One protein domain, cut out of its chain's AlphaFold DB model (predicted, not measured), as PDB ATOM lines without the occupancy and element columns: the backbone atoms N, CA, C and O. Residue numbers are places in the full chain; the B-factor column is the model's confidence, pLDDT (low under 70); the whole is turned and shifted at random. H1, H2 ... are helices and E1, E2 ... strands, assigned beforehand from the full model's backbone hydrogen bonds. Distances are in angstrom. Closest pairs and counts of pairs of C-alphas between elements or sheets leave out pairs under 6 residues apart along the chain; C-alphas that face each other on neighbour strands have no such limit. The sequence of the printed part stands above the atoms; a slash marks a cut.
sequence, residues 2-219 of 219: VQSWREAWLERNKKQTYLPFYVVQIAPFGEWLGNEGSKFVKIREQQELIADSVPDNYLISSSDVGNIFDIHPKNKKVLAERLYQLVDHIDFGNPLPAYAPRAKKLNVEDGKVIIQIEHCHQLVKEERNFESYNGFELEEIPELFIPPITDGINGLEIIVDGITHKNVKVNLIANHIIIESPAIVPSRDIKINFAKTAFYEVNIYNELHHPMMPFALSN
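AT A GLANCE: This is residues 2 to 219 of the 219 residues of an uncharacterized protein of Globicatella sp. HMSC072A10 (UniProt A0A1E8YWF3). Two antiparallel sheets, E3 E4 E7 E6 and E5 E8 E9, lie face to face as a small sandwich with crossed strands, closed up along one side where E3 and E9 come near. Toward the other end of the long axis, a pair of parallel strands, E1 and E2, lies between helices H2 and H3; beyond them H1 makes the far end, where residues 11 to 16 stick out. The printed part has 218 residues, in the order H1 E1 H2 E2 H3 E3 E4 E5 E6 E7 E8 E9, and its class is mixed, helices and strands, with under half of the residues in these elements. It is compact, with a radius of gyration of the C-alphas of 18.6 A and spans of 62 by 43 by 27 A.

HOW THE PARTS SIT: The largest sheet, strongly twisted, runs E3, residues 102 to 109, E4, 112 to 118, E7, 176 to 180, and E6, 169 to 173. E3 and E4 form a hairpin, with N 104 and O 116 2.8 A apart; E4 and E7 have N 113 and O 179 at 2.9 A; the hairpin E6 and E7 has N 171 and O 178 at 2.8 A. The second sheet runs E5, residues 156 to 160, E8, 190 to 194, and E9, 215 to 218. N 159 and O 191 are 2.8 A apart, as are N 192 and O 217 in the hairpin E8 and E9. In this sandwich, two sheets face to face, the facing parts are 9.9 A centre to centre and the strands stand at 41 degrees. The closest C-alphas of E3 and E9, those of Leu 106 and Leu 217, are 6.5 A apart. E1, residues 21 to 24, H2, 37 to 53, and E2, 57 to 60, form a strand-helix-strand unit, two parallel neighbour strands with a helix between, its crossover right-handed; N 58 and O 21 are 2.8 A apart. The closest C-alphas of H2 and E2, Ala 51 and Asn 57, are 4.8 A apart; those of E2 and H3, residues 76 to 92, are Ile 60 and Leu 83, at 6.5 A. H1, residues 2 to 12, touches no helix. Every O i to N i+4 pair is within hydrogen-bond range in H1 and H3, and 11 of 13 in H2.

IN THESE COORDINATES: H1 begins at C-alpha 2 (112.014, 280.960, 290.862) and is 15.7 A long. H2 measures 24.6 A, H3 23.1 A, E3 20.6 A and E4 19.3 A. E9 ends at C-alpha 218 (109.101, 248.933, 288.145).

THE WHOLE: The C-alphas farthest apart, of Lys 14 and Pro 182, are 62.5 A apart. The printed part has no cut. The long links are E1 to H2, E2 to H3, E4 to E5 with 37 residues, and E8 to E9. Mean pLDDT of the printed part is 95.1, and no printed residue is under 70.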
ATOM      1  N   VAL A   2     111.772 281.011 289.399       94.31
ATOM      2  CA  VAL A   2     112.014 280.960 290.862       94.31
ATOM      3  C   VAL A   2     113.233 281.789 291.283       94.31
ATOM      4  O   VAL A   2     113.094 282.710 292.082       94.31
ATOM      5  N   GLN A   3     114.400 281.528 290.685       93.56
ATOM      6  CA  GLN A   3     115.639 282.234 291.022       93.56
ATOM      7  C   GLN A   3     115.536 283.752 290.812       93.56
ATOM      8  O   GLN A   3     115.833 284.519 291.719       93.56
ATOM      9  N   SER A   4     115.025 284.186 289.657       95.12
ATOM     10  CA  SER A   4     114.858 285.611 289.344       95.12
ATOM     11  C   SER A   4     113.930 286.328 290.331       95.12
ATOM     12  O   SER A   4     114.184 287.471 290.699       95.12
ATOM     13  N   TRP A   5     112.860 285.664 290.788       95.00
ATOM     14  CA  TRP A   5     111.980 286.220 291.820       95.00
ATOM     15  C   TRP A   5     112.665 286.306 293.184       95.00
ATOM     16  O   TRP A   5     112.493 287.311 293.868       95.00
ATOM     17  N   ARG A   6     113.457 285.297 293.574       94.69
ATOM     18  CA  ARG A   6     114.242 285.336 294.821       94.69
ATOM     19  C   ARG A   6     115.232 286.493 294.812       94.69
ATOM     20  O   ARG A   6     115.247 287.271 295.756       94.69
ATOM     21  N   GLU A   7     115.996 286.640 293.734       93.25
ATOM     22  CA  GLU A   7     116.963 287.731 293.566       93.25
ATOM     23  C   GLU A   7     116.286 289.099 293.694       93.25
ATOM     24  O   GLU A   7     116.665 289.897 294.552       93.25
ATOM     25  N   ALA A   8     115.216 289.332 292.926       93.69
ATOM     26  CA  ALA A   8     114.481 290.593 292.966       93.69
ATOM     27  C   ALA A   8     113.825 290.865 294.334       93.69
ATOM     28  O   ALA A   8     113.749 292.016 294.774       93.69
ATOM     29  N   TRP A   9     113.335 289.824 295.016       93.00
ATOM     30  CA  TRP A   9     112.720 289.957 296.337       93.00
ATOM     31  C   TRP A   9     113.744 290.321 297.408       93.00
ATOM     32  O   TRP A   9     113.499 291.250 298.177       93.00
ATOM     33  N   LEU A  10     114.880 289.624 297.445       90.00
ATOM     34  CA  LEU A  10     115.937 289.826 298.441       90.00
ATOM     35  C   LEU A  10     116.655 291.166 298.253       90.00
ATOM     36  O   LEU A  10     116.995 291.822 299.238       90.00
ATOM     37  N   GLU A  11     116.821 291.620 297.008       91.31
ATOM     38  CA  GLU A  11     117.363 292.952 296.715       91.31
ATOM     39  C   GLU A  11     116.499 294.063 297.339       91.31
ATOM     40  O   GLU A  11     117.012 295.018 297.933       91.31
ATOM     41  N   ARG A  12     115.169 293.925 297.243       90.75
ATOM     42  CA  ARG A  12     114.205 294.924 297.732       90.75
ATOM     43  C   ARG A  12     113.895 294.783 299.222       90.75
ATOM     44  O   ARG A  12     113.690 295.791 299.898       90.75
ATOM     45  N   ASN A  13     113.878 293.563 299.754       88.06
ATOM     46  CA  ASN A  13     113.467 293.260 301.124       88.06
ATOM     47  C   ASN A  13     114.656 292.849 302.000       88.06
ATOM     48  O   ASN A  13     114.816 291.687 302.358       88.06
ATOM     49  N   LYS A  14     115.440 293.834 302.450       82.06
ATOM     50  CA  LYS A  14     116.681 293.623 303.229       82.06
ATOM     51  C   LYS A  14     116.520 292.924 304.591       82.06
ATOM     52  O   LYS A  14     117.519 292.644 305.243       82.06
ATOM     53  N   LYS A  15     115.289 292.706 305.064       83.75
ATOM     54  CA  LYS A  15     114.998 292.010 306.332       83.75
ATOM     55  C   LYS A  15     114.740 290.516 306.155       83.75
ATOM     56  O   LYS A  15     114.836 289.781 307.131       83.75
ATOM     57  N   GLN A  16     114.375 290.084 304.953       80.12
ATOM     58  CA  GLN A  16     114.022 288.699 304.678       80.12
ATOM     59  C   GLN A  16     115.168 288.040 303.917       80.12
ATOM     60  O   GLN A  16     115.713 288.628 302.991       80.12
ATOM     61  N   THR A  17     115.556 286.838 304.336       81.50
ATOM     62  CA  THR A  17     116.726 286.126 303.797       81.50
ATOM     63  C   THR A  17     116.358 284.982 302.857       81.50
ATOM     64  O   THR A  17     117.236 284.444 302.192       81.50
ATOM     65  N   TYR A  18     115.071 284.629 302.763       86.00
ATOM     66  CA  TYR A  18     114.574 283.566 301.892       86.00
ATOM     67  C   TYR A  18     113.146 283.857 301.400       86.00
ATOM     68  O   TYR A  18     112.373 284.540 302.073       86.00
ATOM     69  N   LEU A  19     112.798 283.348 300.215       92.88
ATOM     70  CA  LEU A  19     111.444 283.403 299.652       92.88
ATOM     71  C   LEU A  19     111.025 281.975 299.255       92.88
ATOM     72  O   LEU A  19     111.515 281.474 298.227       92.88
ATOM     73  N   PRO A  20     110.167 281.314 300.059       94.38
ATOM     74  CA  PRO A  20     109.642 279.999 299.729       94.38
ATOM     75  C   PRO A  20     108.593 280.112 298.619       94.38
ATOM     76  O   PRO A  20     107.908 281.128 298.479       94.38
ATOM     77  N   PHE A  21     108.470 279.057 297.820       97.19
ATOM     78  CA  PHE A  21     107.438 278.932 296.799       97.19
ATOM     79  C   PHE A  21     106.515 277.782 297.166       97.19
ATOM     80  O   PHE A  21     106.964 276.649 297.283       97.19
ATOM     81  N   TYR A  22     105.227 278.077 297.285       97.62
ATOM     82  CA  TYR A  22     104.184 277.074 297.445       97.62
ATOM     83  C   TYR A  22     103.420 276.964 296.128       97.62
ATOM     84  O   TYR A  22     102.851 277.940 295.634       97.62
ATOM     85  N   VAL A  23     103.470 275.784 295.523       97.62
ATOM     86  CA  VAL A  23     103.001 275.511 294.168       97.62
ATOM     87  C   VAL A  23     101.798 274.581 294.231       97.62
ATOM     88  O   VAL A  23     101.772 273.608 294.981       97.62
ATOM     89  N   VAL A  24     100.797 274.868 293.402       97.56
ATOM     90  CA  VAL A  24      99.670 273.967 293.162       97.56
ATOM     91  C   VAL A  24      99.940 273.194 291.879       97.56
ATOM     92  O   VAL A  24     100.185 273.796 290.829       97.56
ATOM     93  N   GLN A  25      99.910 271.864 291.951       97.44
ATOM     94  CA  GLN A  25     100.028 271.025 290.763       97.44
ATOM     95  C   GLN A  25      98.860 271.296 289.798       97.44
ATOM     96  O   GLN A  25      97.732 271.545 290.232       97.44
ATOM     97  N   ILE A  26      99.104 271.254 288.486       96.75
ATOM     98  CA  ILE A  26      98.031 271.397 287.498       96.75
ATOM     99  C   ILE A  26      97.053 270.220 287.601       96.75
ATOM    100  O   ILE A  26      97.472 269.063 287.672       96.75
ATOM    101  N   ALA A  27      95.757 270.527 287.624       97.00
ATOM    102  CA  ALA A  27      94.714 269.534 287.842       97.00
ATOM    103  C   ALA A  27      94.623 268.518 286.683       97.00
ATOM    104  O   ALA A  27      95.017 268.830 285.550       97.00
ATOM    105  N   PRO A  28      94.114 267.300 286.940       97.12
ATOM    106  CA  PRO A  28      93.746 266.360 285.885       97.12
ATOM    107  C   PRO A  28      92.706 266.979 284.945       97.12
ATOM    108  O   PRO A  28      91.760 267.626 285.394       97.12
ATOM    109  N   PHE A  29      92.903 266.796 283.641       96.94
ATOM    110  CA  PHE A  29      92.091 267.414 282.594       96.94
ATOM    111  C   PHE A  29      92.068 266.506 281.366       96.94
ATOM    112  O   PHE A  29      93.112 265.976 280.981       96.94
ATOM    113  N   GLY A  30      90.885 266.304 280.787       95.94
ATOM    114  CA  GLY A  30      90.682 265.485 279.594       95.94
ATOM    115  C   GLY A  30      90.856 266.323 278.338       95.94
ATOM    116  O   GLY A  30      91.950 266.380 277.774       95.94
ATOM    117  N   GLU A  31      89.797 267.015 277.931       95.31
ATOM    118  CA  GLU A  31      89.799 267.873 276.753       95.31
ATOM    119  C   GLU A  31      88.780 269.014 276.823       95.31
ATOM    120  O   GLU A  31      87.763 268.931 277.500       95.31
ATOM    121  N   TRP A  32      89.032 270.093 276.081       92.44
ATOM    122  CA  TRP A  32      88.067 271.169 275.865       92.44
ATOM    123  C   TRP A  32      88.431 271.984 274.615       92.44
ATOM    124  O   TRP A  32      89.552 272.485 274.488       92.44
ATOM    125  N   LEU A  33      87.471 272.152 273.693       89.25
ATOM    126  CA  LEU A  33      87.597 272.986 272.485       89.25
ATOM    127  C   LEU A  33      88.849 272.639 271.655       89.25
ATOM    128  O   LEU A  33      89.570 273.526 271.201       89.25
ATOM    129  N   GLY A  34      89.127 271.342 271.491       85.94
ATOM    130  CA  GLY A  34      90.281 270.849 270.732       85.94
ATOM    131  C   GLY A  34      91.629 270.947 271.458       85.94
ATOM    132  O   GLY A  34      92.665 270.707 270.842       85.94
ATOM    133  N   ASN A  35      91.642 271.305 272.746       90.75
ATOM    134  CA  ASN A  35      92.825 271.200 273.598       90.75
ATOM    135  C   ASN A  35      92.710 269.961 274.475       90.75
ATOM    136  O   ASN A  35      91.684 269.771 275.116       90.75
ATOM    137  N   GLU A  36      93.781 269.181 274.569       93.56
ATOM    138  CA  GLU A  36      93.825 267.954 275.362       93.56
ATOM    139  C   GLU A  36      94.830 268.068 276.515       93.56
ATOM    140  O   GLU A  36      95.913 268.653 276.381       93.56
ATOM    141  N   GLY A  37      94.508 267.437 277.640       94.25
ATOM    142  CA  GLY A  37      95.355 267.348 278.825       94.25
ATOM    143  C   GLY A  37      96.405 266.238 278.773       94.25
ATOM    144  O   GLY A  37      97.112 266.031 279.756       94.25
ATOM    145  N   SER A  38      96.574 265.533 277.649       92.19
ATOM    146  CA  SER A  38      97.583 264.467 277.496       92.19
ATOM    147  C   SER A  38      98.999 264.938 277.862       92.19
ATOM    148  O   SER A  38      99.744 264.252 278.566       92.19
ATOM    149  N   LYS A  39      99.351 266.176 277.495       94.06
ATOM    150  CA  LYS A  39     100.633 266.808 277.858       94.06
ATOM    151  C   LYS A  39     100.740 267.169 279.344       94.06
ATOM    152  O   LYS A  39     101.852 267.385 279.832       94.06
ATOM    153  N   PHE A  40      99.629 267.233 280.080       95.62
ATOM    154  CA  PHE A  40      99.637 267.644 281.486       95.62
ATOM    155  C   PHE A  40     100.282 266.590 282.375       95.62
ATOM    156  O   PHE A  40     100.867 266.961 283.385       95.62
ATOM    157  N   VAL A  41     100.293 265.316 281.965       95.38
ATOM    158  CA  VAL A  41     101.071 264.269 282.646       95.38
ATOM    159  C   VAL A  41     102.534 264.695 282.761       95.38
ATOM    160  O   VAL A  41     103.096 264.704 283.854       95.38
ATOM    161  N   LYS A  42     103.136 265.147 281.650       96.88
ATOM    162  CA  LYS A  42     104.534 265.583 281.654       96.88
ATOM    163  C   LYS A  42     104.732 266.872 282.444       96.88
ATOM    164  O   LYS A  42     105.738 267.012 283.130       96.88
ATOM    165  N   ILE A  43     103.781 267.803 282.379       97.19
ATOM    166  CA  ILE A  43     103.839 269.053 283.149       97.19
ATOM    167  C   ILE A  43     103.803 268.763 284.655       97.19
ATOM    168  O   ILE A  43     104.627 269.311 285.382       97.19
ATOM    169  N   ARG A  44     102.920 267.869 285.114       97.38
ATOM    170  CA  ARG A  44     102.833 267.441 286.518       97.38
ATOM    171  C   ARG A  44     104.143 266.830 287.010       97.38
ATOM    172  O   ARG A  44     104.614 267.222 288.074       97.38
ATOM    173  N   GLU A  45     104.767 265.966 286.204       97.12
ATOM    174  CA  GLU A  45     106.102 265.419 286.497       97.12
ATOM    175  C   GLU A  45     107.165 266.517 286.617       97.12
ATOM    176  O   GLU A  45     108.035 266.445 287.477       97.12
ATOM    177  N   GLN A  46     107.125 267.542 285.756       97.81
ATOM    178  CA  GLN A  46     108.072 268.655 285.856       97.81
ATOM    179  C   GLN A  46     107.808 269.533 287.087       97.81
ATOM    180  O   GLN A  46     108.763 270.023 287.682       97.81
ATOM    181  N   GLN A  47     106.550 269.727 287.496       97.81
ATOM    182  CA  GLN A  47     106.234 270.447 288.736       97.81
ATOM    183  C   GLN A  47     106.774 269.710 289.964       97.81
ATOM    184  O   GLN A  47     107.342 270.347 290.847       97.81
ATOM    185  N   GLU A  48     106.640 268.385 289.994       96.94
ATOM    186  CA  GLU A  48     107.192 267.542 291.057       96.94
ATOM    187  C   GLU A  48     108.723 267.563 291.061       96.94
ATOM    188  O   GLU A  48     109.323 267.870 292.086       96.94
ATOM    189  N   LEU A  49     109.357 267.389 289.896       96.81
ATOM    190  CA  LEU A  49     110.812 267.479 289.767       96.81
ATOM    191  C   LEU A  49     111.358 268.818 290.282       96.81
ATOM    192  O   LEU A  49     112.397 268.847 290.937       96.81
ATOM    193  N   ILE A  50     110.690 269.934 289.979       96.19
ATOM    194  CA  ILE A  50     111.112 271.254 290.462       96.19
ATOM    195  C   ILE A  50     110.938 271.377 291.976       96.19
ATOM    196  O   ILE A  50     111.825 271.936 292.618       96.19
ATOM    197  N   ALA A  51     109.854 270.847 292.544       95.94
ATOM    198  CA  ALA A  51     109.657 270.827 293.991       95.94
ATOM    199  C   ALA A  51     110.770 270.043 294.713       95.94
ATOM    200  O   ALA A  51     111.240 270.461 295.766       95.94
ATOM    201  N   ASP A  52     111.250 268.958 294.104       94.31
ATOM    202  CA  ASP A  52     112.252 268.081 294.722       94.31
ATOM    203  C   ASP A  52     113.693 268.561 294.511       94.31
ATOM    204  O   ASP A  52     114.568 268.339 295.349       94.31
ATOM    205  N   SER A  53     113.968 269.204 293.373       96.19
ATOM    206  CA  SER A  53     115.328 269.603 292.983       96.19
ATOM    207  C   SER A  53     115.677 271.050 293.322       96.19
ATOM    208  O   SER A  53     116.862 271.392 293.380       96.19
ATOM    209  N   VAL A  54     114.682 271.914 293.547       95.94
ATOM    210  CA  VAL A  54     114.892 273.324 293.888       95.94
ATOM    211  C   VAL A  54     114.541 273.541 295.361       95.94
ATOM    212  O   VAL A  54     113.371 273.421 295.716       95.94
ATOM    213  N   PRO A  55     115.505 273.936 296.218       93.69
ATOM    214  CA  PRO A  55     115.240 274.197 297.632       93.69
ATOM    215  C   PRO A  55     114.109 275.207 297.842       93.69
ATOM    216  O   PRO A  55     113.952 276.130 297.034       93.69
ATOM    217  N   ASP A  56     113.362 275.057 298.937       94.88
ATOM    218  CA  ASP A  56     112.223 275.898 299.333       94.88
ATOM    219  C   ASP A  56     111.138 276.027 298.253       94.88
ATOM    220  O   ASP A  56     110.597 277.115 298.011       94.88
ATOM    221  N   ASN A  57     110.870 274.927 297.553       97.06
ATOM    222  CA  ASN A  57     109.780 274.800 296.599       97.06
ATOM    223  C   ASN A  57     108.888 273.629 297.023       97.06
ATOM    224  O   ASN A  57     109.304 272.478 297.034       97.06
ATOM    225  N   TYR A  58     107.664 273.940 297.424       97.31
ATOM    226  CA  TYR A  58     106.765 273.009 298.085       97.31
ATOM    227  C   TYR A  58     105.521 272.822 297.222       97.31
ATOM    228  O   TYR A  58     104.888 273.798 296.826       97.31
ATOM    229  N   LEU A  59     105.167 271.576 296.914       98.19
ATOM    230  CA  LEU A  59     104.086 271.248 295.983       98.19
ATOM    231  C   LEU A  59     102.920 270.581 296.708       98.19
ATOM    232  O   LEU A  59     103.109 269.563 297.375       98.19
ATOM    233  N   ILE A  60     101.709 271.096 296.493       98.12
ATOM    234  CA  ILE A  60     100.476 270.369 296.816       98.12
ATOM    235  C   ILE A  60      99.916 269.657 295.582       98.12
ATOM    236  O   ILE A  60      99.987 270.160 294.456       98.12
ATOM    237  N   SER A  61      99.299 268.501 295.817       97.56
ATOM    238  CA  SER A  61      98.595 267.728 294.795       97.56
ATOM    239  C   SER A  61      97.158 268.226 294.599       97.56
ATOM    240  O   SER A  61      96.444 268.536 295.560       97.56
ATOM    241  N   SER A  62      96.722 268.264 293.342       97.31
ATOM    242  CA  SER A  62      95.347 268.561 292.905       97.31
ATOM    243  C   SER A  62      94.673 267.346 292.250       97.31
ATOM    244  O   SER A  62      93.672 267.476 291.546       97.31
ATOM    245  N   SER A  63      95.239 266.161 292.481       97.06
ATOM    246  CA  SER A  63      94.943 264.910 291.776       97.06
ATOM    247  C   SER A  63      93.511 264.373 291.919       97.06
ATOM    248  O   SER A  63      93.135 263.436 291.223       97.06
ATOM    249  N   ASP A  64      92.702 264.954 292.797       96.81
ATOM    250  CA  ASP A  64      91.327 264.547 293.102       96.81
ATOM    251  C   ASP A  64      90.273 265.626 292.791       96.81
ATOM    252  O   ASP A  64      89.092 265.423 293.065       96.81
ATOM    253  N   VAL A  65      90.690 266.777 292.248       95.62
ATOM    254  CA  VAL A  65      89.809 267.919 291.928       95.62
ATOM    255  C   VAL A  65      89.841 268.309 290.449       95.62
ATOM    256  O   VAL A  65      89.536 269.451 290.101       95.62
ATOM    257  N   GLY A  66      90.243 267.380 289.581       94.44
ATOM    258  CA  GLY A  66      90.233 267.564 288.132       94.44
ATOM    259  C   GLY A  66      88.830 267.690 287.547       94.44
ATOM    260  O   GLY A  66      87.827 267.476 288.227       94.44
ATOM    261  N   ASN A  67      88.766 268.029 286.262       95.44
ATOM    262  CA  ASN A  67      87.540 267.891 285.485       95.44
ATOM    263  C   ASN A  67      87.868 267.495 284.041       95.44
ATOM    264  O   ASN A  67      88.794 268.048 283.445       95.44
ATOM    265  N   ILE A  68      87.129 266.535 283.483       95.38
ATOM    266  CA  ILE A  68      87.356 266.036 282.118       95.38
ATOM    267  C   ILE A  68      87.229 267.163 281.096       95.38
ATOM    268  O   ILE A  68      88.095 267.287 280.233       95.38
ATOM    269  N   PHE A  69      86.200 268.002 281.231       95.62
ATOM    270  CA  PHE A  69      85.802 268.996 280.232       95.62
ATOM    271  C   PHE A  69      85.989 270.454 280.678       95.62
ATOM    272  O   PHE A  69      85.612 271.379 279.960       95.62
ATOM    273  N   ASP A  70      86.578 270.691 281.853       94.19
ATOM    274  CA  ASP A  70      86.903 272.031 282.350       94.19
ATOM    275  C   ASP A  70      88.314 272.064 282.943       94.19
ATOM    276  O   ASP A  70      88.599 271.481 283.984       94.19
ATOM    277  N   ILE A  71      89.209 272.823 282.319       92.44
ATOM    278  CA  ILE A  71      90.574 273.017 282.822       92.44
ATOM    279  C   ILE A  71      90.615 273.755 284.177       92.44
ATOM    280  O   ILE A  71      91.636 273.743 284.869       92.44
ATOM    281  N   HIS A  72      89.523 274.414 284.579       92.31
ATOM    282  CA  HIS A  72      89.431 275.173 285.820       92.31
ATOM    283  C   HIS A  72      88.765 274.342 286.927       92.31
ATOM    284  O   HIS A  72      87.531 274.297 287.005       92.31
ATOM    285  N   PRO A  73      89.531 273.782 287.883       86.69
ATOM    286  CA  PRO A  73      88.949 273.052 289.004       86.69
ATOM    287  C   PRO A  73      87.978 273.951 289.786       86.69
ATOM    288  O   PRO A  73      88.309 275.086 290.174       86.69
ATOM    289  N   LYS A  74      86.747 273.469 290.000       89.62
ATOM    290  CA  LYS A  74      85.696 274.237 290.694       89.62
ATOM    291  C   LYS A  74      85.965 274.330 292.195       89.62
ATOM    292  O   LYS A  74      85.819 275.408 292.773       89.62
ATOM    293  N   ASN A  75      86.416 273.238 292.815       91.19
ATOM    294  CA  ASN A  75      86.698 273.187 294.247       91.19
ATOM    295  C   ASN A  75      88.085 273.769 294.572       91.19
ATOM    296  O   ASN A  75      89.066 273.052 294.739       91.19
ATOM    297  N   LYS A  76      88.171 275.100 294.659       94.81
ATOM    298  CA  LYS A  76      89.419 275.804 295.015       94.81
ATOM    299  C   LYS A  76      89.685 275.837 296.522       94.81
ATOM    300  O   LYS A  76      90.826 276.037 296.928       94.81
ATOM    301  N   LYS A  77      88.646 275.641 297.344       97.38
ATOM    302  CA  LYS A  77      88.736 275.706 298.810       97.38
ATOM    303  C   LYS A  77      89.670 274.628 299.352       97.38
ATOM    304  O   LYS A  77      90.577 274.957 300.103       97.38
ATOM    305  N   VAL A  78      89.517 273.390 298.881       96.94
ATOM    306  CA  VAL A  78      90.375 272.277 299.315       96.94
ATOM    307  C   VAL A  78      91.844 272.484 298.929       96.94
ATOM    308  O   VAL A  78      92.743 272.159 299.695       96.94
ATOM    309  N   LEU A  79      92.119 273.113 297.779       97.50
ATOM    310  CA  LEU A  79      93.490 273.463 297.388       97.50
ATOM    311  C   LEU A  79      94.087 274.529 298.317       97.50
ATOM    312  O   LEU A  79      95.251 274.430 298.695       97.50
ATOM    313  N   ALA A  80      93.296 275.529 298.713       97.62
ATOM    314  CA  ALA A  80      93.732 276.546 299.668       97.62
ATOM    315  C   ALA A  80      93.989 275.958 301.067       97.62
ATOM    316  O   ALA A  80      94.975 276.320 301.703       97.62
ATOM    317  N   GLU A  81      93.148 275.027 301.523       97.75
ATOM    318  CA  GLU A  81      93.330 274.314 302.797       97.75
ATOM    319  C   GLU A  81      94.626 273.489 302.797       97.75
ATOM    320  O   GLU A  81      95.416 273.595 303.735       97.75
ATOM    321  N   ARG A  82      94.912 272.766 301.705       97.81
ATOM    322  CA  ARG A  82      96.165 272.008 301.542       97.81
ATOM    323  C   ARG A  82      97.397 272.910 301.506       97.81
ATOM    324  O   ARG A  82      98.417 272.573 302.100       97.81
ATOM    325  N   LEU A  83      97.318 274.059 300.826       97.62
ATOM    326  CA  LEU A  83      98.392 275.061 300.840       97.62
ATOM    327  C   LEU A  83      98.637 275.583 302.254       97.62
ATOM    328  O   LEU A  83      99.786 275.680 302.672       97.62
ATOM    329  N   TYR A  84      97.569 275.897 302.987       97.31
ATOM    330  CA  TYR A  84      97.675 276.362 304.364       97.31
ATOM    331  C   TYR A  84      98.342 275.317 305.263       97.31
ATOM    332  O   TYR A  84      99.267 275.665 305.984       97.31
ATOM    333  N   GLN A  85      97.940 274.047 305.175       97.50
ATOM    334  CA  GLN A  85      98.566 272.959 305.936       97.50
ATOM    335  C   GLN A  85     100.063 272.830 305.625       97.50
ATOM    336  O   GLN A  85     100.862 272.619 306.535       97.50
ATOM    337  N   LEU A  86     100.457 272.990 304.357       97.12
ATOM    338  CA  LEU A  86     101.863 272.925 303.957       97.12
ATOM    339  C   LEU A  86     102.663 274.117 304.494       97.12
ATOM    340  O   LEU A  86     103.766 273.928 304.995       97.12
ATOM    341  N   VAL A  87     102.095 275.324 304.463       96.94
ATOM    342  CA  VAL A  87     102.693 276.520 305.085       96.94
ATOM    343  C   VAL A  87     102.818 276.348 306.601       96.94
ATOM    344  O   VAL A  87     103.872 276.620 307.163       96.94
ATOM    345  N   ASP A  88     101.767 275.872 307.266       96.88
ATOM    346  CA  ASP A  88     101.746 275.634 308.712       96.88
ATOM    347  C   ASP A  88     102.815 274.612 309.138       96.88
ATOM    348  O   ASP A  88     103.520 274.790 310.133       96.88
ATOM    349  N   HIS A  89     103.011 273.576 308.325       96.25
ATOM    350  CA  HIS A  89     104.073 272.604 308.537       96.25
ATOM    351  C   HIS A  89     105.475 273.205 308.361       96.25
ATOM    352  O   HIS A  89     106.329 273.043 309.234       96.25
ATOM    353  N   ILE A  90     105.715 273.902 307.248       95.25
ATOM    354  CA  ILE A  90     107.053 274.361 306.854       95.25
ATOM    355  C   ILE A  90     107.489 275.614 307.608       95.25
ATOM    356  O   ILE A  90     108.584 275.646 308.167       95.25
ATOM    357  N   ASP A  91     106.645 276.643 307.636       94.19
ATOM    358  CA  ASP A  91     107.013 277.952 308.176       94.19
ATOM    359  C   ASP A  91     106.744 278.058 309.685       94.19
ATOM    360  O   ASP A  91     107.399 278.844 310.372       94.19
ATOM    361  N   PHE A  92     105.807 277.263 310.219       95.19
ATOM    362  CA  PHE A  92     105.435 277.294 311.641       95.19
ATOM    363  C   PHE A  92     105.862 276.041 312.420       95.19
ATOM    364  O   PHE A  92     105.766 276.027 313.648       95.19
ATOM    365  N   GLY A  93     106.405 275.022 311.744       95.00
ATOM    366  CA  GLY A  93     107.011 273.848 312.380       95.00
ATOM    367  C   GLY A  93     106.011 272.864 312.986       95.00
ATOM    368  O   GLY A  93     106.400 272.020 313.798       95.00
ATOM    369  N   ASN A  94     104.730 272.949 312.616       94.25
ATOM    370  CA  ASN A  94     103.724 272.017 313.110       94.25
ATOM    371  C   ASN A  94     103.913 270.636 312.452       94.25
ATOM    372  O   ASN A  94     104.008 270.544 311.227       94.25
ATOM    373  N   PRO A  95     103.966 269.526 313.215       88.50
ATOM    374  CA  PRO A  95     104.324 268.202 312.696       88.50
ATOM    375  C   PRO A  95     103.138 267.500 312.009       88.50
ATOM    376  O   PRO A  95     102.768 266.379 312.354       88.50
ATOM    377  N   LEU A  96     102.511 268.178 311.051       85.75
ATOM    378  CA  LEU A  96     101.422 267.652 310.240       85.75
ATOM    379  C   LEU A  96     101.976 266.911 309.007       85.75
ATOM    380  O   LEU A  96     102.946 267.378 308.410       85.75
ATOM    381  N   PRO A  97     101.357 265.802 308.563       87.50
ATOM    382  CA  PRO A  97     101.662 265.142 307.290       87.50
ATOM    383  C   PRO A  97     101.117 265.978 306.113       87.50
ATOM    384  O   PRO A  97     100.231 265.558 305.376       87.50
ATOM    385  N   ALA A  98     101.609 267.210 305.970       94.69
ATOM    386  CA  ALA A  98     101.068 268.206 305.045       94.69
ATOM    387  C   ALA A  98     101.512 268.005 303.584       94.69
ATOM    388  O   ALA A  98     100.977 268.615 302.658       94.69
ATOM    389  N   TYR A  99     102.512 267.152 303.370       96.75
ATOM    390  CA  TYR A  99     102.912 266.711 302.043       96.75
ATOM    391  C   TYR A  99     101.946 265.644 301.527       96.75
ATOM    392  O   TYR A  99     101.497 264.777 302.272       96.75
ATOM    393  N   ALA A 100     101.658 265.681 300.226       97.38
ATOM    394  CA  ALA A 100     100.914 264.608 299.581       97.38
ATOM    395  C   ALA A 100     101.686 263.276 299.678       97.38
ATOM    396  O   ALA A 100     102.909 263.297 299.516       97.38
ATOM    397  N   PRO A 101     101.009 262.132 299.897       97.94
ATOM    398  CA  PRO A 101     101.675 260.837 299.908       97.94
ATOM    399  C   PRO A 101     102.363 260.547 298.572       97.94
ATOM    400  O   PRO A 101     101.796 260.805 297.503       97.94
ATOM    401  N   ARG A 102     103.581 259.999 298.631       97.44
ATOM    402  CA  ARG A 102     104.413 259.711 297.450       97.44
ATOM    403  C   ARG A 102     104.967 258.304 297.467       97.44
ATOM    404  O   ARG A 102     105.428 257.824 298.500       97.44
ATOM    405  N   ALA A 103     104.946 257.642 296.317       98.19
ATOM    406  CA  ALA A 103     105.564 256.334 296.197       98.19
ATOM    407  C   ALA A 103     107.087 256.461 296.253       98.19
ATOM    408  O   ALA A 103     107.694 257.175 295.462       98.19
ATOM    409  N   LYS A 104     107.694 255.747 297.198       97.19
ATOM    410  CA  LYS A 104     109.130 255.794 297.471       97.19
ATOM    411  C   LYS A 104     109.867 254.627 296.831       97.19
ATOM    412  O   LYS A 104     110.941 254.793 296.260       97.19
ATOM    413  N   LYS A 105     109.322 253.421 296.993       97.12
ATOM    414  CA  LYS A 105     109.989 252.183 296.591       97.12
ATOM    415  C   LYS A 105     108.977 251.099 296.264       97.12
ATOM    416  O   LYS A 105     107.962 250.994 296.946       97.12
ATOM    417  N   LEU A 106     109.305 250.277 295.274       97.75
ATOM    418  CA  LEU A 106     108.612 249.043 294.934       97.75
ATOM    419  C   LEU A 106     109.519 247.846 295.255       97.75
ATOM    420  O   LEU A 106     110.688 247.842 294.873       97.75
ATOM    421  N   ASN A 107     108.972 246.839 295.936       96.88
ATOM    422  CA  ASN A 107     109.574 245.513 296.091       96.88
ATOM    423  C   ASN A 107     108.592 244.442 295.594       96.88
ATOM    424  O   ASN A 107     107.376 244.633 295.662       96.88
ATOM    425  N   VAL A 108     109.118 243.298 295.152       96.25
ATOM    426  CA  VAL A 108     108.318 242.125 294.779       96.25
ATOM    427  C   VAL A 108     108.737 240.944 295.642       96.25
ATOM    428  O   VAL A 108     109.860 240.459 295.528       96.25
ATOM    429  N   GLU A 109     107.841 240.493 296.513       91.75
ATOM    430  CA  GLU A 109     108.108 239.467 297.525       91.75
ATOM    431  C   GLU A 109     106.875 238.560 297.652       91.75
ATOM    432  O   GLU A 109     105.745 239.044 297.650       91.75
ATOM    433  N   ASP A 110     107.076 237.238 297.707       87.31
ATOM    434  CA  ASP A 110     106.015 236.238 297.922       87.31
ATOM    435  C   ASP A 110     104.771 236.379 297.016       87.31
ATOM    436  O   ASP A 110     103.632 236.193 297.448       87.31
ATOM    437  N   GLY A 111     104.977 236.720 295.738       88.19
ATOM    438  CA  GLY A 111     103.888 236.907 294.769       88.19
ATOM    439  C   GLY A 111     103.081 238.195 294.967       88.19
ATOM    440  O   GLY A 111     101.961 238.318 294.467       88.19
ATOM    441  N   LYS A 112     103.639 239.160 295.704       95.38
ATOM    442  CA  LYS A 112     103.043 240.470 295.972       95.38
ATOM    443  C   LYS A 112     103.968 241.577 295.507       95.38
ATOM    444  O   LYS A 112     105.186 241.472 295.621       95.38
ATOM    445  N   VAL A 113     103.377 242.667 295.038       97.94
ATOM    446  CA  VAL A 113     104.072 243.947 294.914       97.94
ATOM    447  C   VAL A 113     103.794 244.749 296.178       97.94
ATOM    448  O   VAL A 113     102.637 244.924 296.562       97.94
ATOM    449  N   ILE A 114     104.850 245.239 296.818       98.25
ATOM    450  CA  ILE A 114     104.780 246.079 298.011       98.25
ATOM    451  C   ILE A 114     105.353 247.443 297.644       98.25
ATOM    452  O   ILE A 114     106.539 247.563 297.332       98.25
ATOM    453  N   ILE A 115     104.511 248.472 297.685       98.62
ATOM    454  CA  ILE A 115     104.912 249.853 297.426       98.62
ATOM    455  C   ILE A 115     104.934 250.600 298.749       98.62
ATOM    456  O   ILE A 115     103.899 250.757 299.396       98.62
ATOM    457  N   GLN A 116     106.114 251.067 299.145       98.56
ATOM    458  CA  GLN A 116     106.271 251.943 300.297       98.56
ATOM    459  C   GLN A 116     105.899 253.371 299.899       98.56
ATOM    460  O   GLN A 116     106.450 253.912 298.938       98.56
ATOM    461  N   ILE A 117     105.014 253.987 300.677       98.50
ATOM    462  CA  ILE A 117     104.607 255.379 300.534       98.50
ATOM    463  C   ILE A 117     105.242 256.214 301.651       98.50
ATOM    464  O   ILE A 117     105.333 255.789 302.806       98.50
ATOM    465  N   GLU A 118     105.728 257.399 301.307       97.06
ATOM    466  CA  GLU A 118     106.190 258.413 302.256       97.06
ATOM    467  C   GLU A 118     105.174 259.554 302.393       97.06
ATOM    468  O   GLU A 118     104.220 259.634 301.625       97.06
ATOM    469  N   HIS A 119     105.372 260.428 303.388       95.50
ATOM    470  CA  HIS A 119     104.459 261.534 303.727       95.50
ATOM    471  C   HIS A 119     103.051 261.110 304.189       95.50
ATOM    472  O   HIS A 119     102.080 261.857 304.070       95.50
ATOM    473  N   CYS A 120     102.948 259.917 304.768       95.50
ATOM    474  CA  CYS A 120     101.756 259.448 305.464       95.50
ATOM    475  C   CYS A 120     102.144 258.443 306.550       95.50
ATOM    476  O   CYS A 120     103.067 257.644 306.356       95.50
ATOM    477  N   HIS A 121     101.406 258.430 307.656       94.69
ATOM    478  CA  HIS A 121     101.430 257.292 308.579       94.69
ATOM    479  C   HIS A 121     100.468 256.199 308.115       94.69
ATOM    480  O   HIS A 121     100.748 255.007 308.271       94.69
ATOM    481  N   GLN A 122      99.346 256.608 307.520       96.44
ATOM    482  CA  GLN A 122      98.314 255.706 307.044       96.44
ATOM    483  C   GLN A 122      97.715 256.201 305.730       96.44
ATOM    484  O   GLN A 122      97.341 257.362 305.592       96.44
ATOM    485  N   LEU A 123      97.573 255.280 304.783       98.25
ATOM    486  CA  LEU A 123      96.795 255.498 303.578       98.25
ATOM    487  C   LEU A 123      95.309 255.288 303.859       98.25
ATOM    488  O   LEU A 123      94.907 254.312 304.498       98.25
ATOM    489  N   VAL A 124      94.499 256.188 303.320       97.69
ATOM    490  CA  VAL A 124      93.042 256.137 303.381       97.69
ATOM    491  C   VAL A 124      92.518 256.011 301.960       97.69
ATOM    492  O   VAL A 124      92.830 256.840 301.107       97.69
ATOM    493  N   LYS A 125      91.729 254.968 301.700       97.75
ATOM    494  CA  LYS A 125      90.945 254.852 300.469       97.75
ATOM    495  C   LYS A 125      89.561 255.424 300.726       97.75
ATOM    496  O   LYS A 125      88.901 255.020 301.682       97.75
ATOM    497  N   GLU A 126      89.117 256.320 299.859       97.19
ATOM    498  CA  GLU A 126      87.721 256.745 299.823       97.19
ATOM    499  C   GLU A 126      86.977 255.947 298.750       97.19
ATOM    500  O   GLU A 126      87.440 255.812 297.612       97.19
ATOM    501  N   GLU A 127      85.819 255.402 299.113       94.44
ATOM    502  CA  GLU A 127      84.940 254.760 298.140       94.44
ATOM    503  C   GLU A 127      84.286 255.831 297.266       94.44
ATOM    504  O   GLU A 127      83.758 256.831 297.760       94.44
ATOM    505  N   ARG A 128      84.330 255.619 295.952       90.94
ATOM    506  CA  ARG A 128      83.747 256.513 294.952       90.94
ATOM    507  C   ARG A 128      82.993 255.693 293.919       90.94
ATOM    508  O   ARG A 128      83.382 254.566 293.620       90.94
ATOM    509  N   ASN A 129      81.935 256.280 293.365       89.06
ATOM    510  CA  ASN A 129      81.345 255.758 292.143       89.06
ATOM    511  C   ASN A 129      82.160 256.288 290.955       89.06
ATOM    512  O   ASN A 129      82.349 257.495 290.837       89.06
ATOM    513  N   PHE A 130      82.643 255.379 290.113       92.62
ATOM    514  CA  PHE A 130      83.396 255.688 288.899       92.62
ATOM    515  C   PHE A 130      82.622 255.337 287.615       92.62
ATOM    516  O   PHE A 130      83.226 255.215 286.554       92.62
ATOM    517  N   GLU A 131      81.304 255.149 287.712       93.06
ATOM    518  CA  GLU A 131      80.376 255.022 286.574       93.06
ATOM    519  C   GLU A 131      80.113 256.373 285.890       93.06
ATOM    520  O   GLU A 131      79.641 256.422 284.763       93.06
ATOM    521  N   SER A 132      80.469 257.480 286.541       95.06
ATOM    522  CA  SER A 132      80.443 258.813 285.948       95.06
ATOM    523  C   SER A 132      81.573 259.674 286.499       95.06
ATOM    524  O   SER A 132      82.102 259.432 287.588       95.06
ATOM    525  N   TYR A 133      81.934 260.710 285.747       95.19
ATOM    526  CA  TYR A 133      82.894 261.727 286.169       95.19
ATOM    527  C   TYR A 133      82.353 263.108 285.858       95.19
ATOM    528  O   TYR A 133      81.877 263.383 284.760       95.19
ATOM    529  N   ASN A 134      82.442 264.005 286.839       92.31
ATOM    530  CA  ASN A 134      82.035 265.403 286.689       92.31
ATOM    531  C   ASN A 134      80.604 265.608 286.136       92.31
ATOM    532  O   ASN A 134      80.325 266.657 285.557       92.31
ATOM    533  N   GLY A 135      79.704 264.640 286.356       92.56
ATOM    534  CA  GLY A 135      78.315 264.663 285.889       92.56
ATOM    535  C   GLY A 135      78.073 264.064 284.499       92.56
ATOM    536  O   GLY A 135      76.963 264.208 284.002       92.56
ATOM    537  N   PHE A 136      79.079 263.422 283.899       94.50
ATOM    538  CA  PHE A 136      78.991 262.726 282.613       94.50
ATOM    539  C   PHE A 136      79.148 261.221 282.821       94.50
ATOM    540  O   PHE A 136      80.069 260.798 283.529       94.50
ATOM    541  N   GLU A 137      78.275 260.428 282.207       96.00
ATOM    542  CA  GLU A 137      78.375 258.965 282.206       96.00
ATOM    543  C   GLU A 137      79.576 258.502 281.361       96.00
ATOM    544  O   GLU A 137      80.077 259.240 280.503       96.00
ATOM    545  N   LEU A 138      80.066 257.277 281.583       95.62
ATOM    546  CA  LEU A 138      81.243 256.763 280.863       95.62
ATOM    547  C   LEU A 138      81.073 256.769 279.338       95.62
ATOM    548  O   LEU A 138      82.046 256.999 278.626       95.62
ATOM    549  N   GLU A 139      79.862 256.549 278.824       95.44
ATOM    550  CA  GLU A 139      79.580 256.540 277.384       95.44
ATOM    551  C   GLU A 139      79.675 257.932 276.741       95.44
ATOM    552  O   GLU A 139      79.816 258.043 275.521       95.44
ATOM    553  N   GLU A 140      79.599 258.994 277.547       94.62
ATOM    554  CA  GLU A 140      79.746 260.385 277.106       94.62
ATOM    555  C   GLU A 140      81.212 260.842 277.106       94.62
ATOM    556  O   GLU A 140      81.544 261.894 276.553       94.62
ATOM    557  N   ILE A 141      82.101 260.062 277.726       95.00
ATOM    558  CA  ILE A 141      83.513 260.387 277.892       95.00
ATOM    559  C   ILE A 141      84.324 259.642 276.824       95.00
ATOM    560  O   ILE A 141      84.212 258.421 276.704       95.00
ATOM    561  N   PRO A 142      85.195 260.326 276.058       94.00
ATOM    562  CA  PRO A 142      86.100 259.638 275.145       94.00
ATOM    563  C   PRO A 142      86.954 258.606 275.892       94.00
ATOM    564  O   PRO A 142      87.582 258.935 276.898       94.00
ATOM    565  N   GLU A 143      87.032 257.380 275.367       93.50
ATOM    566  CA  GLU A 143      87.701 256.240 276.021       93.50
ATOM    567  C   GLU A 143      89.136 256.562 276.480       93.50
ATOM    568  O   GLU A 143      89.562 256.141 277.552       93.50
ATOM    569  N   LEU A 144      89.856 257.389 275.714       91.81
ATOM    570  CA  LEU A 144      91.208 257.862 276.034       91.81
ATOM    571  C   LEU A 144      91.313 258.597 277.387       91.81
ATOM    572  O   LEU A 144      92.389 258.626 277.990       91.81
ATOM    573  N   PHE A 145      90.229 259.219 277.851       94.38
ATOM    574  CA  PHE A 145      90.182 259.993 279.095       94.38
ATOM    575  C   PHE A 145      89.550 259.236 280.261       94.38
ATOM    576  O   PHE A 145      89.542 259.762 281.375       94.38
ATOM    577  N   ILE A 146      89.077 258.007 280.041       95.50
ATOM    578  CA  ILE A 146      88.597 257.136 281.112       95.50
ATOM    579  C   ILE A 146      89.823 256.529 281.816       95.50
ATOM    580  O   ILE A 146      90.569 255.757 281.206       95.50
ATOM    581  N   PRO A 147      90.084 256.860 283.094       96.00
ATOM    582  CA  PRO A 147      91.224 256.307 283.814       96.00
ATOM    583  C   PRO A 147      91.018 254.808 284.097       96.00
ATOM    584  O   PRO A 147      89.884 254.366 284.309       96.00
ATOM    585  N   PRO A 148      92.094 254.003 284.170       96.06
ATOM    586  CA  PRO A 148      91.977 252.614 284.594       96.06
ATOM    587  C   PRO A 148      91.485 252.549 286.040       96.06
ATOM    588  O   PRO A 148      91.921 253.325 286.888       96.06
ATOM    589  N   ILE A 149      90.597 251.605 286.335       96.19
ATOM    590  CA  ILE A 149      90.132 251.336 287.695       96.19
ATOM    591  C   ILE A 149      90.476 249.894 288.016       96.19
ATOM    592  O   ILE A 149      90.060 248.974 287.306       96.19
ATOM    593  N   THR A 150      91.228 249.706 289.092       96.75
ATOM    594  CA  THR A 150      91.708 248.392 289.510       96.75
ATOM    595  C   THR A 150      91.462 248.229 291.002       96.75
ATOM    596  O   THR A 150      91.932 249.041 291.791       96.75
ATOM    597  N   ASP A 151      90.671 247.220 291.379       96.38
ATOM    598  CA  ASP A 151      90.224 246.974 292.762       96.38
ATOM    599  C   ASP A 151      89.643 248.226 293.465       96.38
ATOM    600  O   ASP A 151      89.931 248.551 294.619       96.38
ATOM    601  N   GLY A 152      88.844 249.000 292.719       96.12
ATOM    602  CA  GLY A 152      88.233 250.243 293.199       96.12
ATOM    603  C   GLY A 152      89.212 251.407 293.401       96.12
ATOM    604  O   GLY A 152      88.866 252.377 294.074       96.12
ATOM    605  N   ILE A 153      90.428 251.331 292.856       97.88
ATOM    606  CA  ILE A 153      91.408 252.423 292.876       97.88
ATOM    607  C   ILE A 153      91.457 253.085 291.503       97.88
ATOM    608  O   ILE A 153      91.729 252.427 290.494       97.88
ATOM    609  N   ASN A 154      91.221 254.396 291.476       97.81
ATOM    610  CA  ASN A 154      91.241 255.190 290.257       97.81
ATOM    611  C   ASN A 154      92.665 255.474 289.776       97.81
ATOM    612  O   ASN A 154      93.527 255.889 290.550       97.81
ATOM    613  N   GLY A 155      92.903 255.285 288.484       97.19
ATOM    614  CA  GLY A 155      94.190 255.527 287.845       97.19
ATOM    615  C   GLY A 155      95.242 254.445 288.098       97.19
ATOM    616  O   GLY A 155      96.385 254.656 287.695       97.19
ATOM    617  N   LEU A 156      94.904 253.323 288.746       98.25
ATOM    618  CA  LEU A 156      95.848 252.232 289.008       98.25
ATOM    619  C   LEU A 156      95.890 251.243 287.842       98.25
ATOM    620  O   LEU A 156      94.880 250.635 287.482       98.25
ATOM    621  N   GLU A 157      97.088 251.024 287.315       97.81
ATOM    622  CA  GLU A 157      97.382 250.028 286.292       97.81
ATOM    623  C   GLU A 157      98.555 249.148 286.732       97.81
ATOM    624  O   GLU A 157      99.585 249.633 287.207       97.81
ATOM    625  N   ILE A 158      98.385 247.838 286.559       97.44
ATOM    626  CA  ILE A 158      99.372 246.820 286.910       97.44
ATOM    627  C   ILE A 158      99.715 246.078 285.635       97.44
ATOM    628  O   ILE A 158      98.849 245.447 285.030       97.44
ATOM    629  N   ILE A 159     100.972 246.169 285.233       97.62
ATOM    630  CA  ILE A 159     101.478 245.583 284.000       97.62
ATOM    631  C   ILE A 159     102.480 244.504 284.385       97.62
ATOM    632  O   ILE A 159     103.409 244.773 285.146       97.62
ATOM    633  N   VAL A 160     102.290 243.297 283.861       96.75
ATOM    634  CA  VAL A 160     103.226 242.181 284.016       96.75
ATOM    635  C   VAL A 160     103.597 241.659 282.634       96.75
ATOM    636  O   VAL A 160     102.712 241.328 281.848       96.75
ATOM    637  N   ASP A 161     104.894 241.614 282.324       96.38
ATOM    638  CA  ASP A 161     105.438 241.223 281.016       96.38
ATOM    639  C   ASP A 161     104.745 241.957 279.842       96.38
ATOM    640  O   ASP A 161     104.436 241.383 278.796       96.38
ATOM    641  N   GLY A 162     104.448 243.248 280.036       96.12
ATOM    642  CA  GLY A 162     103.769 244.100 279.052       96.12
ATOM    643  C   GLY A 162     102.245 243.936 278.962       96.12
ATOM    644  O   GLY A 162     101.621 244.605 278.139       96.12
ATOM    645  N   ILE A 163     101.628 243.091 279.793       95.75
ATOM    646  CA  ILE A 163     100.180 242.837 279.798       95.75
ATOM    647  C   ILE A 163      99.531 243.496 281.017       95.75
ATOM    648  O   ILE A 163      99.966 243.288 282.146       95.75
ATOM    649  N   THR A 164      98.456 244.258 280.808       95.69
ATOM    650  CA  THR A 164      97.683 244.866 281.901       95.69
ATOM    651  C   THR A 164      96.797 243.831 282.605       95.69
ATOM    652  O   THR A 164      95.980 243.154 281.977       95.69
ATOM    653  N   HIS A 165      96.907 243.747 283.931       94.50
ATOM    654  CA  HIS A 165      96.142 242.843 284.787       94.50
ATOM    655  C   HIS A 165      95.124 243.607 285.641       94.50
ATOM    656  O   HIS A 165      95.490 244.423 286.480       94.50
ATOM    657  N   LYS A 166      93.832 243.295 285.457       90.00
ATOM    658  CA  LYS A 166      92.721 243.895 286.225       90.00
ATOM    659  C   LYS A 166      92.237 243.037 287.399       90.00
ATOM    660  O   LYS A 166      91.675 243.566 288.348       90.00
ATOM    661  N   ASN A 167      92.440 241.717 287.339       90.38
ATOM    662  CA  ASN A 167      92.068 240.806 288.424       90.38
ATOM    663  C   ASN A 167      93.200 240.727 289.454       90.38
ATOM    664  O   ASN A 167      94.091 239.873 289.375       90.38
ATOM    665  N   VAL A 168      93.180 241.677 290.374       94.12
ATOM    666  CA  VAL A 168      94.157 241.834 291.448       94.12
ATOM    667  C   VAL A 168      93.414 242.166 292.733       94.12
ATOM    668  O   VAL A 168      92.270 242.617 292.693       94.12
ATOM    669  N   LYS A 169      94.092 242.003 293.860       96.94
ATOM    670  CA  LYS A 169      93.630 242.491 295.152       96.94
ATOM    671  C   LYS A 169      94.618 243.516 295.680       96.94
ATOM    672  O   LYS A 169      95.817 243.247 295.703       96.94
ATOM    673  N   VAL A 170      94.126 244.658 296.128       97.81
ATOM    674  CA  VAL A 170      94.922 245.742 296.688       97.81
ATOM    675  C   VAL A 170      94.529 245.956 298.143       97.81
ATOM    676  O   VAL A 170      93.366 246.160 298.477       97.81
ATOM    677  N   ASN A 171      95.514 245.918 299.034       97.75
ATOM    678  CA  ASN A 171      95.331 246.218 300.449       97.75
ATOM    679  C   ASN A 171      96.202 247.415 300.824       97.75
ATOM    680  O   ASN A 171      97.388 247.458 300.491       97.75
ATOM    681  N   LEU A 172      95.620 248.367 301.548       98.19
ATOM    682  CA  LEU A 172      96.344 249.491 302.127       98.19
ATOM    683  C   LEU A 172      96.625 249.173 303.595       98.19
ATOM    684  O   LEU A 172      95.693 249.016 304.383       98.19
ATOM    685  N   ILE A 173      97.900 249.035 303.956       97.81
ATOM    686  CA  ILE A 173      98.317 248.721 305.329       97.81
ATOM    687  C   ILE A 173      99.326 249.770 305.774       97.81
ATOM    688  O   ILE A 173     100.443 249.817 305.259       97.81
ATOM    689  N   ALA A 174      98.934 250.603 306.742       97.50
ATOM    690  CA  ALA A 174      99.702 251.780 307.144       97.50
ATOM    691  C   ALA A 174     100.097 252.603 305.902       97.50
ATOM    692  O   ALA A 174      99.228 252.995 305.126       97.50
ATOM    693  N   ASN A 175     101.388 252.823 305.681       97.81
ATOM    694  CA  ASN A 175     101.935 253.545 304.539       97.81
ATOM    695  C   ASN A 175     102.343 252.634 303.361       97.81
ATOM    696  O   ASN A 175     103.208 253.011 302.575       97.81
ATOM    697  N   HIS A 176     101.786 251.427 303.244       98.44
ATOM    698  CA  HIS A 176     102.095 250.500 302.152       98.44
ATOM    699  C   HIS A 176     100.868 250.194 301.294       98.44
ATOM    700  O   HIS A 176      99.775 249.959 301.814       98.44
ATOM    701  N   ILE A 177     101.086 250.125 299.980       98.56
ATOM    702  CA  ILE A 177     100.151 249.532 299.018       98.56
ATOM    703  C   ILE A 177     100.642 248.118 298.724       98.56
ATOM    704  O   ILE A 177     101.755 247.935 298.232       98.56
ATOM    705  N   ILE A 178      99.817 247.120 299.027       98.31
ATOM    706  CA  ILE A 178     100.117 245.709 298.785       98.31
ATOM    707  C   ILE A 178      99.201 245.210 297.679       98.31
ATOM    708  O   ILE A 178      97.985 245.186 297.854       98.31
ATOM    709  N   ILE A 179      99.787 244.797 296.562       98.06
ATOM    710  CA  ILE A 179      99.074 244.319 295.381       98.06
ATOM    711  C   ILE A 179      99.351 242.827 295.220       98.06
ATOM    712  O   ILE A 179     100.501 242.404 295.107       98.06
ATOM    713  N   GLU A 180      98.288 242.035 295.184       96.31
ATOM    714  CA  GLU A 180      98.331 240.582 295.063       96.31
ATOM    715  C   GLU A 180      97.671 240.153 293.751       96.31
ATOM    716  O   GLU A 180      96.546 240.551 293.436       96.31
ATOM    717  N   SER A 181      98.363 239.323 292.975       92.12
ATOM    718  CA  SER A 181      97.817 238.726 291.758       92.12
ATOM    719  C   SER A 181      98.572 237.440 291.430       92.12
ATOM    720  O   SER A 181      99.795 237.431 291.541       92.12
ATOM    721  N   PRO A 182      97.906 236.384 290.929       89.56
ATOM    722  CA  PRO A 182      98.596 235.188 290.440       89.56
ATOM    723  C   PRO A 182      99.610 235.466 289.320       89.56
ATOM    724  O   PRO A 182     100.482 234.643 289.056       89.56
ATOM    725  N   ALA A 183      99.483 236.603 288.630       90.19
ATOM    726  CA  ALA A 183     100.419 237.011 287.591       90.19
ATOM    727  C   ALA A 183     101.741 237.566 288.148       90.19
ATOM    728  O   ALA A 183     102.748 237.523 287.440       90.19
ATOM    729  N   ILE A 184     101.743 238.066 289.387       91.06
ATOM    730  CA  ILE A 184     102.900 238.699 290.022       91.06
ATOM    731  C   ILE A 184     103.837 237.607 290.531       91.06
ATOM    732  O   ILE A 184     103.518 236.863 291.454       91.06
ATOM    733  N   VAL A 185     105.027 237.540 289.940       88.56
ATOM    734  CA  VAL A 185     106.138 236.716 290.422       88.56
ATOM    735  C   VAL A 185     107.446 237.503 290.290       88.56
ATOM    736  O   VAL A 185     107.585 238.258 289.328       88.56
ATOM    737  N   PRO A 186     108.430 237.332 291.196       86.00
ATOM    738  CA  PRO A 186     109.645 238.158 291.209       86.00
ATOM    739  C   PRO A 186     110.487 238.128 289.926       86.00
ATOM    740  O   PRO A 186     111.230 239.064 289.664       86.00
ATOM    741  N   SER A 187     110.400 237.057 289.133       88.19
ATOM    742  CA  SER A 187     111.182 236.885 287.902       88.19
ATOM    743  C   SER A 187     110.598 237.591 286.674       88.19
ATOM    744  O   SER A 187     111.166 237.457 285.593       88.19
ATOM    745  N   ARG A 188     109.435 238.237 286.800       92.69
ATOM    746  CA  ARG A 188     108.754 238.924 285.697       92.69
ATOM    747  C   ARG A 188     109.023 240.417 285.715       92.69
ATOM    748  O   ARG A 188     109.326 240.977 286.769       92.69
ATOM    749  N   ASP A 189     108.873 241.039 284.551       96.19
ATOM    750  CA  ASP A 189     108.883 242.496 284.428       96.19
ATOM    751  C   ASP A 189     107.549 243.034 284.950       96.19
ATOM    752  O   ASP A 189     106.488 242.707 284.414       96.19
ATOM    753  N   ILE A 190     107.591 243.800 286.034       97.75
ATOM    754  CA  ILE A 190     106.406 244.328 286.702       97.75
ATOM    755  C   ILE A 190     106.499 245.841 286.722       97.75
ATOM    756  O   ILE A 190     107.434 246.418 287.272       97.75
ATOM    757  N   LYS A 191     105.464 246.492 286.195       98.00
ATOM    758  CA  LYS A 191     105.320 247.943 286.210       98.00
ATOM    759  C   LYS A 191     103.984 248.339 286.817       98.00
ATOM    760  O   LYS A 191     102.933 247.829 286.435       98.00
ATOM    761  N   ILE A 192     104.034 249.286 287.744       98.31
ATOM    762  CA  ILE A 192     102.864 249.882 288.378       98.31
ATOM    763  C   ILE A 192     102.791 251.339 287.960       98.31
ATOM    764  O   ILE A 192     103.704 252.115 288.252       98.31
ATOM    765  N   ASN A 193     101.697 251.707 287.304       98.38
ATOM    766  CA  ASN A 193     101.371 253.094 287.012       98.38
ATOM    767  C   ASN A 193     100.216 253.525 287.909       98.38
ATOM    768  O   ASN A 193      99.207 252.829 288.018       98.38
ATOM    769  N   PHE A 194     100.345 254.701 288.506       98.56
ATOM    770  CA  PHE A 194      99.269 255.345 289.237       98.56
ATOM    771  C   PHE A 194      99.053 256.754 288.692       98.56
ATOM    772  O   PHE A 194      99.990 257.556 288.649       98.56
ATOM    773  N   ALA A 195      97.824 257.042 288.260       97.75
ATOM    774  CA  ALA A 195      97.392 258.353 287.777       97.75
ATOM    775  C   ALA A 195      98.272 258.908 286.626       97.75
ATOM    776  O   ALA A 195      98.608 260.092 286.559       97.75
ATOM    777  N   LYS A 196      98.668 258.028 285.694       96.88
ATOM    778  CA  LYS A 196      99.522 258.360 284.533       96.88
ATOM    779  C   LYS A 196      98.745 258.753 283.269       96.88
ATOM    780  O   LYS A 196      99.336 258.859 282.198       96.88
ATOM    781  N   THR A 197      97.446 258.999 283.397       96.06
ATOM    782  CA  THR A 197      96.542 259.452 282.331       96.06
ATOM    783  C   THR A 197      96.341 260.971 282.370       96.06
ATOM    784  O   THR A 197      96.717 261.646 283.333       96.06
ATOM    785  N   ALA A 198      95.761 261.536 281.304       96.12
ATOM    786  CA  ALA A 198      95.457 262.969 281.218       96.12
ATOM    787  C   ALA A 198      94.509 263.415 282.347       96.12
ATOM    788  O   ALA A 198      94.815 264.360 283.089       96.12
ATOM    789  N   PHE A 199      93.424 262.654 282.504       97.25
ATOM    790  CA  PHE A 199      92.408 262.803 283.532       97.25
ATOM    791  C   PHE A 199      92.355 261.578 284.453       97.25
ATOM    792  O   PHE A 199      92.618 260.453 284.024       97.25
ATOM    793  N   TYR A 200      92.038 261.834 285.719       96.81
ATOM    794  CA  TYR A 200      91.768 260.875 286.783       96.81
ATOM    795  C   TYR A 200      91.180 261.639 287.983       96.81
ATOM    796  O   TYR A 200      91.340 262.858 288.089       96.81
ATOM    797  N   GLU A 201      90.564 260.917 288.914       96.12
ATOM    798  CA  GLU A 201      90.161 261.424 290.224       96.12
ATOM    799  C   GLU A 201      90.679 260.480 291.312       96.12
ATOM    800  O   GLU A 201      90.044 259.479 291.651       96.12
ATOM    801  N   VAL A 202      91.864 260.788 291.846       97.31
ATOM    802  CA  VAL A 202      92.510 259.973 292.883       97.31
ATOM    803  C   VAL A 202      91.591 259.802 294.090       97.31
ATOM    804  O   VAL A 202      91.009 260.768 294.576       97.31
ATOM    805  N   ASN A 203      91.527 258.572 294.601       98.19
ATOM    806  CA  ASN A 203      90.766 258.208 295.794       98.19
ATOM    807  C   ASN A 203      91.622 257.557 296.895       98.19
ATOM    808  O   ASN A 203      91.099 256.837 297.743       98.19
ATOM    809  N   ILE A 204      92.936 257.802 296.875       98.44
ATOM    810  CA  ILE A 204      93.883 257.398 297.920       98.44
ATOM    811  C   ILE A 204      94.520 258.651 298.512       98.44
ATOM    812  O   ILE A 204      95.031 259.505 297.784       98.44
ATOM    813  N   TYR A 205      94.520 258.725 299.837       98.50
ATOM    814  CA  TYR A 205      94.912 259.897 300.607       98.50
ATOM    815  C   TYR A 205      95.828 259.532 301.767       98.50
ATOM    816  O   TYR A 205      95.921 258.367 302.149       98.50
ATOM    817  N   ASN A 206      96.462 260.540 302.360       97.38
ATOM    818  CA  ASN A 206      96.987 260.431 303.719       97.38
ATOM    819  C   ASN A 206      95.907 260.787 304.756       97.38
ATOM    820  O   ASN A 206      94.791 261.185 304.414       97.38
ATOM    821  N   GLU A 207      96.266 260.704 306.033       95.38
ATOM    822  CA  GLU A 207      95.393 261.013 307.170       95.38
ATOM    823  C   GLU A 207      94.882 262.474 307.246       95.38
ATOM    824  O   GLU A 207      93.993 262.761 308.045       95.38
ATOM    825  N   LEU A 208      95.404 263.393 306.423       95.94
ATOM    826  CA  LEU A 208      94.937 264.783 306.298       95.94
ATOM    827  C   LEU A 208      94.181 265.058 304.984       95.94
ATOM    828  O   LEU A 208      93.922 266.216 304.656       95.94
ATOM    829  N   HIS A 209      93.800 264.016 304.237       96.44
ATOM    830  CA  HIS A 209      93.099 264.123 302.950       96.44
ATOM    831  C   HIS A 209      93.895 264.864 301.850       96.44
ATOM    832  O   HIS A 209      93.321 265.492 300.945       96.44
ATOM    833  N   HIS A 210      95.229 264.760 301.866       98.00
ATOM    834  CA  HIS A 210      96.044 265.087 300.692       98.00
ATOM    835  C   HIS A 210      96.062 263.892 299.724       98.00
ATOM    836  O   HIS A 210      96.385 262.781 300.152       98.00
ATOM    837  N   PRO A 211      95.733 264.082 298.434       98.38
ATOM    838  CA  PRO A 211      95.633 262.994 297.472       98.38
ATOM    839  C   PRO A 211      97.025 262.534 297.057       98.38
ATOM    840  O   PRO A 211      97.916 263.358 296.820       98.38
ATOM    841  N   MET A 212      97.193 261.221 296.943       98.31
ATOM    842  CA  MET A 212      98.450 260.601 296.541       98.31
ATOM    843  C   MET A 212      98.933 261.128 295.185       98.31
ATOM    844  O   MET A 212      98.145 261.350 294.261       98.31
ATOM    845  N   MET A 213     100.242 261.349 295.082       98.06
ATOM    846  CA  MET A 213     100.881 261.811 293.854       98.06
ATOM    847  C   MET A 213     100.922 260.699 292.794       98.06
ATOM    848  O   MET A 213     101.110 259.530 293.143       98.06
ATOM    849  N   PRO A 214     100.789 261.042 291.499       97.94
ATOM    850  CA  PRO A 214     101.029 260.105 290.409       97.94
ATOM    851  C   PRO A 214     102.435 259.510 290.452       97.94
ATOM    852  O   PRO A 214     103.398 260.212 290.739       97.94
ATOM    853  N   PHE A 215     102.582 258.243 290.075       98.00
ATOM    854  CA  PHE A 215     103.898 257.608 289.983       98.00
ATOM    855  C   PHE A 215     103.930 256.510 288.922       98.00
ATOM    856  O   PHE A 215     102.899 256.015 288.465       98.00
ATOM    857  N   ALA A 216     105.142 256.132 288.525       97.94
ATOM    858  CA  ALA A 216     105.403 254.931 287.749       97.94
ATOM    859  C   ALA A 216     106.632 254.241 288.346       97.94
ATOM    860  O   ALA A 216     107.698 254.852 288.410       97.94
ATOM    861  N   LEU A 217     106.475 253.001 288.802       97.94
ATOM    862  CA  LEU A 217     107.551 252.200 289.387       97.94
ATOM    863  C   LEU A 217     107.635 250.850 288.681       97.94
ATOM    864  O   LEU A 217     106.620 250.320 288.230       97.94
ATOM    865  N   SER A 218     108.838 250.292 288.616       96.88
ATOM    866  CA  SER A 218     109.101 248.933 288.145       96.88
ATOM    867  C   SER A 218     110.075 248.222 289.085       96.88
ATOM    868  O   SER A 218     110.744 248.893 289.879       96.88
ATOM    869  N   ASN A 219     110.104 246.887 289.041       92.19
ATOM    870  CA  ASN A 219     111.062 246.068 289.794       92.19
ATOM    871  C   ASN A 219     112.440 245.964 289.127       92.19
ATOM    872  O   ASN A 219     112.595 246.427 287.973       92.19
TER     873      ASN A 219